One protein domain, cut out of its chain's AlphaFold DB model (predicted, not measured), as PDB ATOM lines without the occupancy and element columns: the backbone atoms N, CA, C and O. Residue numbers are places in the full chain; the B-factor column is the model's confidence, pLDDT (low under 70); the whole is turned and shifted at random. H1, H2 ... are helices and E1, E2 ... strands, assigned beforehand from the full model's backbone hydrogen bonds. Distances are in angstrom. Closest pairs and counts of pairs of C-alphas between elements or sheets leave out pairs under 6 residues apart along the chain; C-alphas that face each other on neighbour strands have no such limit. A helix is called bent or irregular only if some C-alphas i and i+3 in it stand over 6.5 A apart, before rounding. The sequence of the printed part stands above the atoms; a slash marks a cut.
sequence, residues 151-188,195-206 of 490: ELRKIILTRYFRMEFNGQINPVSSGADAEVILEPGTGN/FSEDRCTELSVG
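Overview. This is residues 151 to 188 and 195 to 206 of the 490 residues of the protein "ATP-binding protein" of Methanosarcinaceae archaeon (UniProt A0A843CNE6). The centres of helix H1 and strands E1 and E2 make a triangle with E2 at one corner: the helix packs on E2, and E1 runs in nearly the same direction as E2, near it but with a gap between the two strands. Residues 195 and 196 fold back beside the beginning of E2, on its side towards E1, and the long loop from H1 to E1 rounds one end of the model; E1 and the stretches before and after it make its length. The printed part has 50 residues with one named helix and two named strands, in the order H1, E1, E2, and its class is mixed, helices and strands; E1 and E2 each pair with no named strand. The whole is only just loose, close to compact, with a radius of gyration of the C-alphas of 12.0 A and spans of 35 by 24 by 17 A.

Along the chain. Find C-alpha 151 at (-36.448, 34.160, 48.023); from there H1 runs through residues 151 to 164, 20.3 A from first to last C-alpha. Residues 165 to 177 follow with no named element. Then look at C-alpha 178 at (-31.654, 51.013, 41.726), where E1 begins; it holds residues 178 to 182 and is 13.7 A long. Past the cut, E2 holds residues 199 to 205, is 16.6 A long, and ends at C-alpha 205 at (-43.446, 44.055, 51.359).

Arrangement. Start with H1, which is not bent and in which every O i to N i+4 pair is within hydrogen-bond range. H1 and E2 touch, with 10 pairs of C-alphas within 8 A; look for the closest at Thr 158 and Arg 199, whose C-alphas are 5.3 A apart. Their centres are 9.3 A apart. H1 and E1 are apart, no C-alpha of the one being within 8 A of the other. E1 and E2 are near each other, with no pair of C-alphas within 8 A but 7 pairs within 10 A. Beside E2, find the short pairing of residues 195 to 196 with residues 199 to 200 of E2, which is antiparallel.

Size, cuts and confidence. The two C-alphas farthest apart are those of Ser 173 and Thr 186, at 35.8 A, while the first and last printed C-alphas, of Glu 151 and Gly 206, are 16.0 A apart. The link from H1 to E1, 13 residues, is long. The link from E1 to E2 runs across the cut: residues 189 to 194 are not printed, and C-alphas 188 and 195 are 22.3 A apart. Read the B-factor column for the model's confidence: the mean pLDDT of the printed part is 91.1, and residues 185 to 187 are under 70.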
ATOM      1  N   GLU A 151     -37.370  34.431  49.128       94.75
ATOM      2  CA  GLU A 151     -36.448  34.160  48.023       94.75
ATOM      3  C   GLU A 151     -37.209  34.105  46.693       94.75
ATOM      4  O   GLU A 151     -36.829  34.759  45.718       94.75
ATOM      5  N   LEU A 152     -38.350  33.410  46.675       95.62
ATOM      6  CA  LEU A 152     -39.210  33.316  45.495       95.62
ATOM      7  C   LEU A 152     -39.798  34.675  45.097       95.62
ATOM      8  O   LEU A 152     -39.825  34.986  43.904       95.62
ATOM      9  N   ARG A 153     -40.200  35.519  46.057       95.81
ATOM     10  CA  ARG A 153     -40.672  36.892  45.793       95.81
ATOM     11  C   ARG A 153     -39.597  37.720  45.080       95.81
ATOM     12  O   ARG A 153     -39.895  38.341  44.060       95.81
ATOM     13  N   LYS A 154     -38.345  37.678  45.556       97.31
ATOM     14  CA  LYS A 154     -37.205  38.376  44.924       97.31
ATOM     15  C   LYS A 154     -36.919  37.857  43.514       97.31
ATOM     16  O   LYS A 154     -36.704  38.655  42.597       97.31
ATOM     17  N   ILE A 155     -36.969  36.537  43.306       97.06
ATOM     18  CA  ILE A 155     -36.791  35.920  41.980       97.06
ATOM     19  C   ILE A 155     -37.903  36.352  41.019       97.06
ATOM     20  O   ILE A 155     -37.615  36.722  39.879       97.06
ATOM     21  N   ILE A 156     -39.163  36.323  41.460       95.81
ATOM     22  CA  ILE A 156     -40.311  36.728  40.642       95.81
ATOM     23  C   ILE A 156     -40.176  38.200  40.255       95.81
ATOM     24  O   ILE A 156     -40.215  38.513  39.066       95.81
ATOM     25  N   LEU A 157     -39.928  39.086  41.222       96.38
ATOM     26  CA  LEU A 157     -39.782  40.515  40.952       96.38
ATOM     27  C   LEU A 157     -38.616  40.804  39.996       96.38
ATOM     28  O   LEU A 157     -38.770  41.560  39.039       96.38
ATOM     29  N   THR A 158     -37.480  40.126  40.191       97.62
ATOM     30  CA  THR A 158     -36.335  40.193  39.270       97.62
ATOM     31  C   THR A 158     -36.743  39.819  37.847       97.62
ATOM     32  O   THR A 158     -36.361  40.507  36.907       97.62
ATOM     33  N   ARG A 159     -37.529  38.753  37.653       95.62
ATOM     34  CA  ARG A 159     -37.971  38.332  36.312       95.62
ATOM     35  C   ARG A 159     -38.847  39.384  35.639       95.62
ATOM     36  O   ARG A 159     -38.582  39.699  34.484       95.62
ATOM     37  N   TYR A 160     -39.820  39.952  36.354       95.00
ATOM     38  CA  TYR A 160     -40.685  41.008  35.812       95.00
ATOM     39  C   TYR A 160     -39.864  42.213  35.337       95.00
ATOM     40  O   TYR A 160     -39.953  42.592  34.171       95.00
ATOM     41  N   PHE A 161     -38.984  42.743  36.192       96.38
ATOM     42  CA  PHE A 161     -38.122  43.867  35.816       96.38
ATOM     43  C   PHE A 161     -37.152  43.507  34.682       96.38
ATOM     44  O   PHE A 161     -37.005  44.275  33.736       96.38
ATOM     45  N   ARG A 162     -36.515  42.329  34.706       94.81
ATOM     46  CA  ARG A 162     -35.592  41.923  33.633       94.81
ATOM     47  C   ARG A 162     -36.291  41.836  32.283       94.81
ATOM     48  O   ARG A 162     -35.702  42.233  31.287       94.81
ATOM     49  N   MET A 163     -37.510  41.316  32.225       91.94
ATOM     50  CA  MET A 163     -38.225  41.226  30.954       91.94
ATOM     51  C   MET A 163     -38.732  42.590  30.472       91.94
ATOM     52  O   MET A 163     -38.843  42.802  29.270       91.94
ATOM     53  N   GLU A 164     -38.994  43.525  31.383       93.50
ATOM     54  CA  GLU A 164     -39.434  44.874  31.022       93.50
ATOM     55  C   GLU A 164     -38.279  45.797  30.589       93.50
ATOM     56  O   GLU A 164     -38.413  46.622  29.678       93.50
ATOM     57  N   PHE A 165     -37.119  45.627  31.221       92.62
ATOM     58  CA  PHE A 165     -35.907  46.412  30.992       92.62
ATOM     59  C   PHE A 165     -34.855  45.673  30.151       92.62
ATOM     60  O   PHE A 165     -33.697  46.077  30.118       92.62
ATOM     61  N   ASN A 166     -35.222  44.577  29.474       91.25
ATOM     62  CA  ASN A 166     -34.303  43.748  28.677       91.25
ATOM     63  C   ASN A 166     -33.018  43.347  29.431       91.25
ATOM     64  O   ASN A 166     -31.924  43.281  28.874       91.25
ATOM     65  N   GLY A 167     -33.162  43.085  30.726       91.88
ATOM     66  CA  GLY A 167     -32.085  42.700  31.623       91.88
ATOM     67  C   GLY A 167     -31.199  43.845  32.103       91.88
ATOM     68  O   GLY A 167     -30.253  43.527  32.802       91.88
ATOM     69  N   GLN A 168     -31.494  45.108  31.765       92.81
ATOM     70  CA  GLN A 168     -30.759  46.311  32.190       92.81
ATOM     71  C   GLN A 168     -31.590  47.124  33.193       92.81
ATOM     72  O   GLN A 168     -32.123  48.186  32.871       92.81
ATOM     73  N   ILE A 169     -31.766  46.580  34.396       93.81
ATOM     74  CA  ILE A 169     -32.533  47.221  35.472       93.81
ATOM     75  C   ILE A 169     -31.716  48.361  36.086       93.81
ATOM     76  O   ILE A 169     -32.245  49.445  36.330       93.81
ATOM     77  N   ASN A 170     -30.433  48.113  36.347       92.44
ATOM     78  CA  ASN A 170     -29.545  49.090  36.959       92.44
ATOM     79  C   ASN A 170     -29.054  50.128  35.932       92.44
ATOM     80  O   ASN A 170     -28.986  49.841  34.730       92.44
ATOM     81  N   PRO A 171     -28.668  51.344  36.367       87.25
ATOM     82  CA  PRO A 171     -28.151  52.365  35.467       87.25
ATOM     83  C   PRO A 171     -26.881  51.894  34.749       87.25
ATOM     84  O   PRO A 171     -25.857  51.624  35.372       87.25
ATOM     85  N   VAL A 172     -26.921  51.869  33.416       85.62
ATOM     86  CA  VAL A 172     -25.815  51.375  32.574       85.62
ATOM     87  C   VAL A 172     -24.533  52.205  32.731       85.62
ATOM     88  O   VAL A 172     -23.431  51.683  32.587       85.62
ATOM     89  N   SER A 173     -24.655  53.507  33.004       79.56
ATOM     90  CA  SER A 173     -23.515  54.428  33.079       79.56
ATOM     91  C   SER A 173     -22.719  54.323  34.379       79.56
ATOM     92  O   SER A 173     -21.506  54.519  34.353       79.56
ATOM     93  N   SER A 174     -23.388  54.069  35.503       82.19
ATOM     94  CA  SER A 174     -22.770  54.065  36.834       82.19
ATOM     95  C   SER A 174     -22.706  52.682  37.472       82.19
ATOM     96  O   SER A 174     -21.888  52.482  38.365       82.19
ATOM     97  N   GLY A 175     -23.564  51.743  37.054       82.38
ATOM     98  CA  GLY A 175     -23.742  50.453  37.724       82.38
ATOM     99  C   GLY A 175     -24.291  50.574  39.148       82.38
ATOM    100  O   GLY A 175     -24.197  49.618  39.909       82.38
ATOM    101  N   ALA A 176     -24.813  51.746  39.525       89.69
ATOM    102  CA  ALA A 176     -25.327  51.995  40.865       89.69
ATOM    103  C   ALA A 176     -26.563  51.136  41.170       89.69
ATOM    104  O   ALA A 176     -27.274  50.688  40.266       89.69
ATOM    105  N   ASP A 177     -26.849  50.949  42.454       93.94
ATOM    106  CA  ASP A 177     -28.080  50.290  42.872       93.94
ATOM    107  C   ASP A 177     -29.302  51.114  42.438       93.94
ATOM    108  O   ASP A 177     -29.278  52.347  42.429       93.94
ATOM    109  N   ALA A 178     -30.371  50.416  42.062       93.81
ATOM    110  CA  ALA A 178     -31.654  51.013  41.726       93.81
ATOM    111  C   ALA A 178     -32.664  50.690  42.825       93.81
ATOM    112  O   ALA A 178     -32.700  49.574  43.343       93.81
ATOM    113  N   GLU A 179     -33.504  51.657  43.170       95.38
ATOM    114  CA  GLU A 179     -34.484  51.529  44.241       95.38
ATOM    115  C   GLU A 179     -35.867  51.937  43.740       95.38
ATOM    116  O   GLU A 179     -36.030  52.965  43.080       95.38
ATOM    117  N   VAL A 180     -36.871  51.125  44.070       95.56
ATOM    118  CA  VAL A 180     -38.279  51.439  43.826       95.56
ATOM    119  C   VAL A 180     -39.031  51.325  45.143       95.56
ATOM    120  O   VAL A 180     -39.004  50.277  45.797       95.56
ATOM    121  N   ILE A 181     -39.716  52.404  45.517       94.56
ATOM    122  CA  ILE A 181     -40.542  52.480  46.722       94.56
ATOM    123  C   ILE A 181     -41.975  52.789  46.301       94.56
ATOM    124  O   ILE A 181     -42.215  53.703  45.514       94.56
ATOM    125  N   LEU A 182     -42.926  52.017  46.820       92.94
ATOM    126  CA  LEU A 182     -44.352  52.275  46.680       92.94
ATOM    127  C   LEU A 182     -44.977  52.407  48.065       92.94
ATOM    128  O   LEU A 182     -44.915  51.485  48.884       92.94
ATOM    129  N   GLU A 183     -45.598  53.555  48.301       90.06
ATOM    130  CA  GLU A 183     -46.249  53.881  49.563       90.06
ATOM    131  C   GLU A 183     -47.756  54.065  49.327       90.06
ATOM    132  O   GLU A 183     -48.167  54.739  48.378       90.06
ATOM    133  N   PRO A 184     -48.621  53.464  50.159       81.81
ATOM    134  CA  PRO A 184     -50.020  53.826  50.187       81.81
ATOM    135  C   PRO A 184     -50.120  55.215  50.826       81.81
ATOM    136  O   PRO A 184     -49.546  55.446  51.885       81.81
ATOM    137  N   GLY A 185     -50.909  56.121  50.244       68.88
ATOM    138  CA  GLY A 185     -51.086  57.488  50.769       68.88
ATOM    139  C   GLY A 185     -51.636  57.585  52.207       68.88
ATOM    140  O   GLY A 185     -51.795  58.682  52.730       68.88
ATOM    141  N   THR A 186     -51.933  56.458  52.865       63.88
ATOM    142  CA  THR A 186     -52.338  56.376  54.272       63.88
ATOM    143  C   THR A 186     -51.572  55.261  55.000       63.88
ATOM    144  O   THR A 186     -51.793  54.078  54.727       63.88
ATOM    145  N   GLY A 187     -50.746  55.621  55.990       65.88
ATOM    146  CA  GLY A 187     -50.068  54.690  56.908       65.88
ATOM    147  C   GLY A 187     -48.541  54.631  56.755       65.88
ATOM    148  O   GLY A 187     -47.984  55.196  55.831       65.88
ATOM    149  N   ASN A 188     -47.865  53.913  57.665       74.44
ATOM    150  CA  ASN A 188     -46.397  53.744  57.680       74.44
ATOM    151  C   ASN A 188     -45.936  52.420  57.034       74.44
ATOM    152  O   ASN A 188     -44.967  51.807  57.482       74.44
ATOM    153  N   PHE A 195     -32.357  46.826  43.726       97.62
ATOM    154  CA  PHE A 195     -31.752  46.057  42.657       97.62
ATOM    155  C   PHE A 195     -30.263  46.365  42.561       97.62
ATOM    156  O   PHE A 195     -29.875  47.531  42.512       97.62
ATOM    157  N   SER A 196     -29.456  45.314  42.475       96.31
ATOM    158  CA  SER A 196     -28.020  45.373  42.218       96.31
ATOM    159  C   SER A 196     -27.657  44.267  41.230       96.31
ATOM    160  O   SER A 196     -28.237  43.177  41.291       96.31
ATOM    161  N   GLU A 197     -26.752  44.549  40.291       94.69
ATOM    162  CA  GLU A 197     -26.378  43.624  39.204       94.69
ATOM    163  C   GLU A 197     -27.595  43.009  38.468       94.69
ATOM    164  O   GLU A 197     -27.648  41.810  38.174       94.69
ATOM    165  N   ASP A 198     -28.617  43.829  38.201       96.00
ATOM    166  CA  ASP A 198     -29.865  43.454  37.529       96.00
ATOM    167  C   ASP A 198     -30.647  42.330  38.233       96.00
ATOM    168  O   ASP A 198     -31.306  41.492  37.588       96.00
ATOM    169  N   ARG A 199     -30.564  42.301  39.570       97.19
ATOM    170  CA  ARG A 199     -31.275  41.373  40.458       97.19
ATOM    171  C   ARG A 199     -31.812  42.088  41.686       97.19
ATOM    172  O   ARG A 199     -31.150  42.948  42.248       97.19
ATOM    173  N   CYS A 200     -32.998  41.689  42.136       97.94
ATOM    174  CA  CYS A 200     -33.559  42.169  43.394       97.94
ATOM    175  C   CYS A 200     -32.786  41.556  44.572       97.94
ATOM    176  O   CYS A 200     -32.853  40.343  44.796       97.94
ATOM    177  N   THR A 201     -32.047  42.387  45.302       97.50
ATOM    178  CA  THR A 201     -31.221  41.989  46.452       97.50
ATOM    179  C   THR A 201     -31.976  42.151  47.768       97.50
ATOM    180  O   THR A 201     -31.906  41.274  48.631       97.50
ATOM    181  N   GLU A 202     -32.771  43.215  47.888       97.44
ATOM    182  CA  GLU A 202     -33.605  43.499  49.055       97.44
ATOM    183  C   GLU A 202     -35.058  43.714  48.635       97.44
ATOM    184  O   GLU A 202     -35.341  44.433  47.674       97.44
ATOM    185  N   LEU A 203     -35.987  43.116  49.383       97.00
ATOM    186  CA  LEU A 203     -37.418  43.296  49.179       97.00
ATOM    187  C   LEU A 203     -38.142  43.336  50.526       97.00
ATOM    188  O   LEU A 203     -38.193  42.342  51.245       97.00
ATOM    189  N   SER A 204     -38.747  44.480  50.831       94.62
ATOM    190  CA  SER A 204     -39.691  44.643  51.933       94.62
ATOM    191  C   SER A 204     -41.090  44.818  51.357       94.62
ATOM    192  O   SER A 204     -41.305  45.688  50.514       94.62
ATOM    193  N   VAL A 205     -42.043  43.994  51.796       91.56
ATOM    194  CA  VAL A 205     -43.446  44.055  51.359       91.56
ATOM    195  C   VAL A 205     -44.316  44.355  52.573       91.56
ATOM    196  O   VAL A 205     -44.720  43.453  53.303       91.56
ATOM    197  N   GLY A 206     -44.585  45.638  52.817       87.81
ATOM    198  CA  GLY A 206     -45.385  46.083  53.960       87.81
ATOM    199  C   GLY A 206     -46.889  45.830  53.819       87.81
ATOM    200  O   GLY A 206     -47.616  45.937  54.807       87.81
TER     201      GLY A 206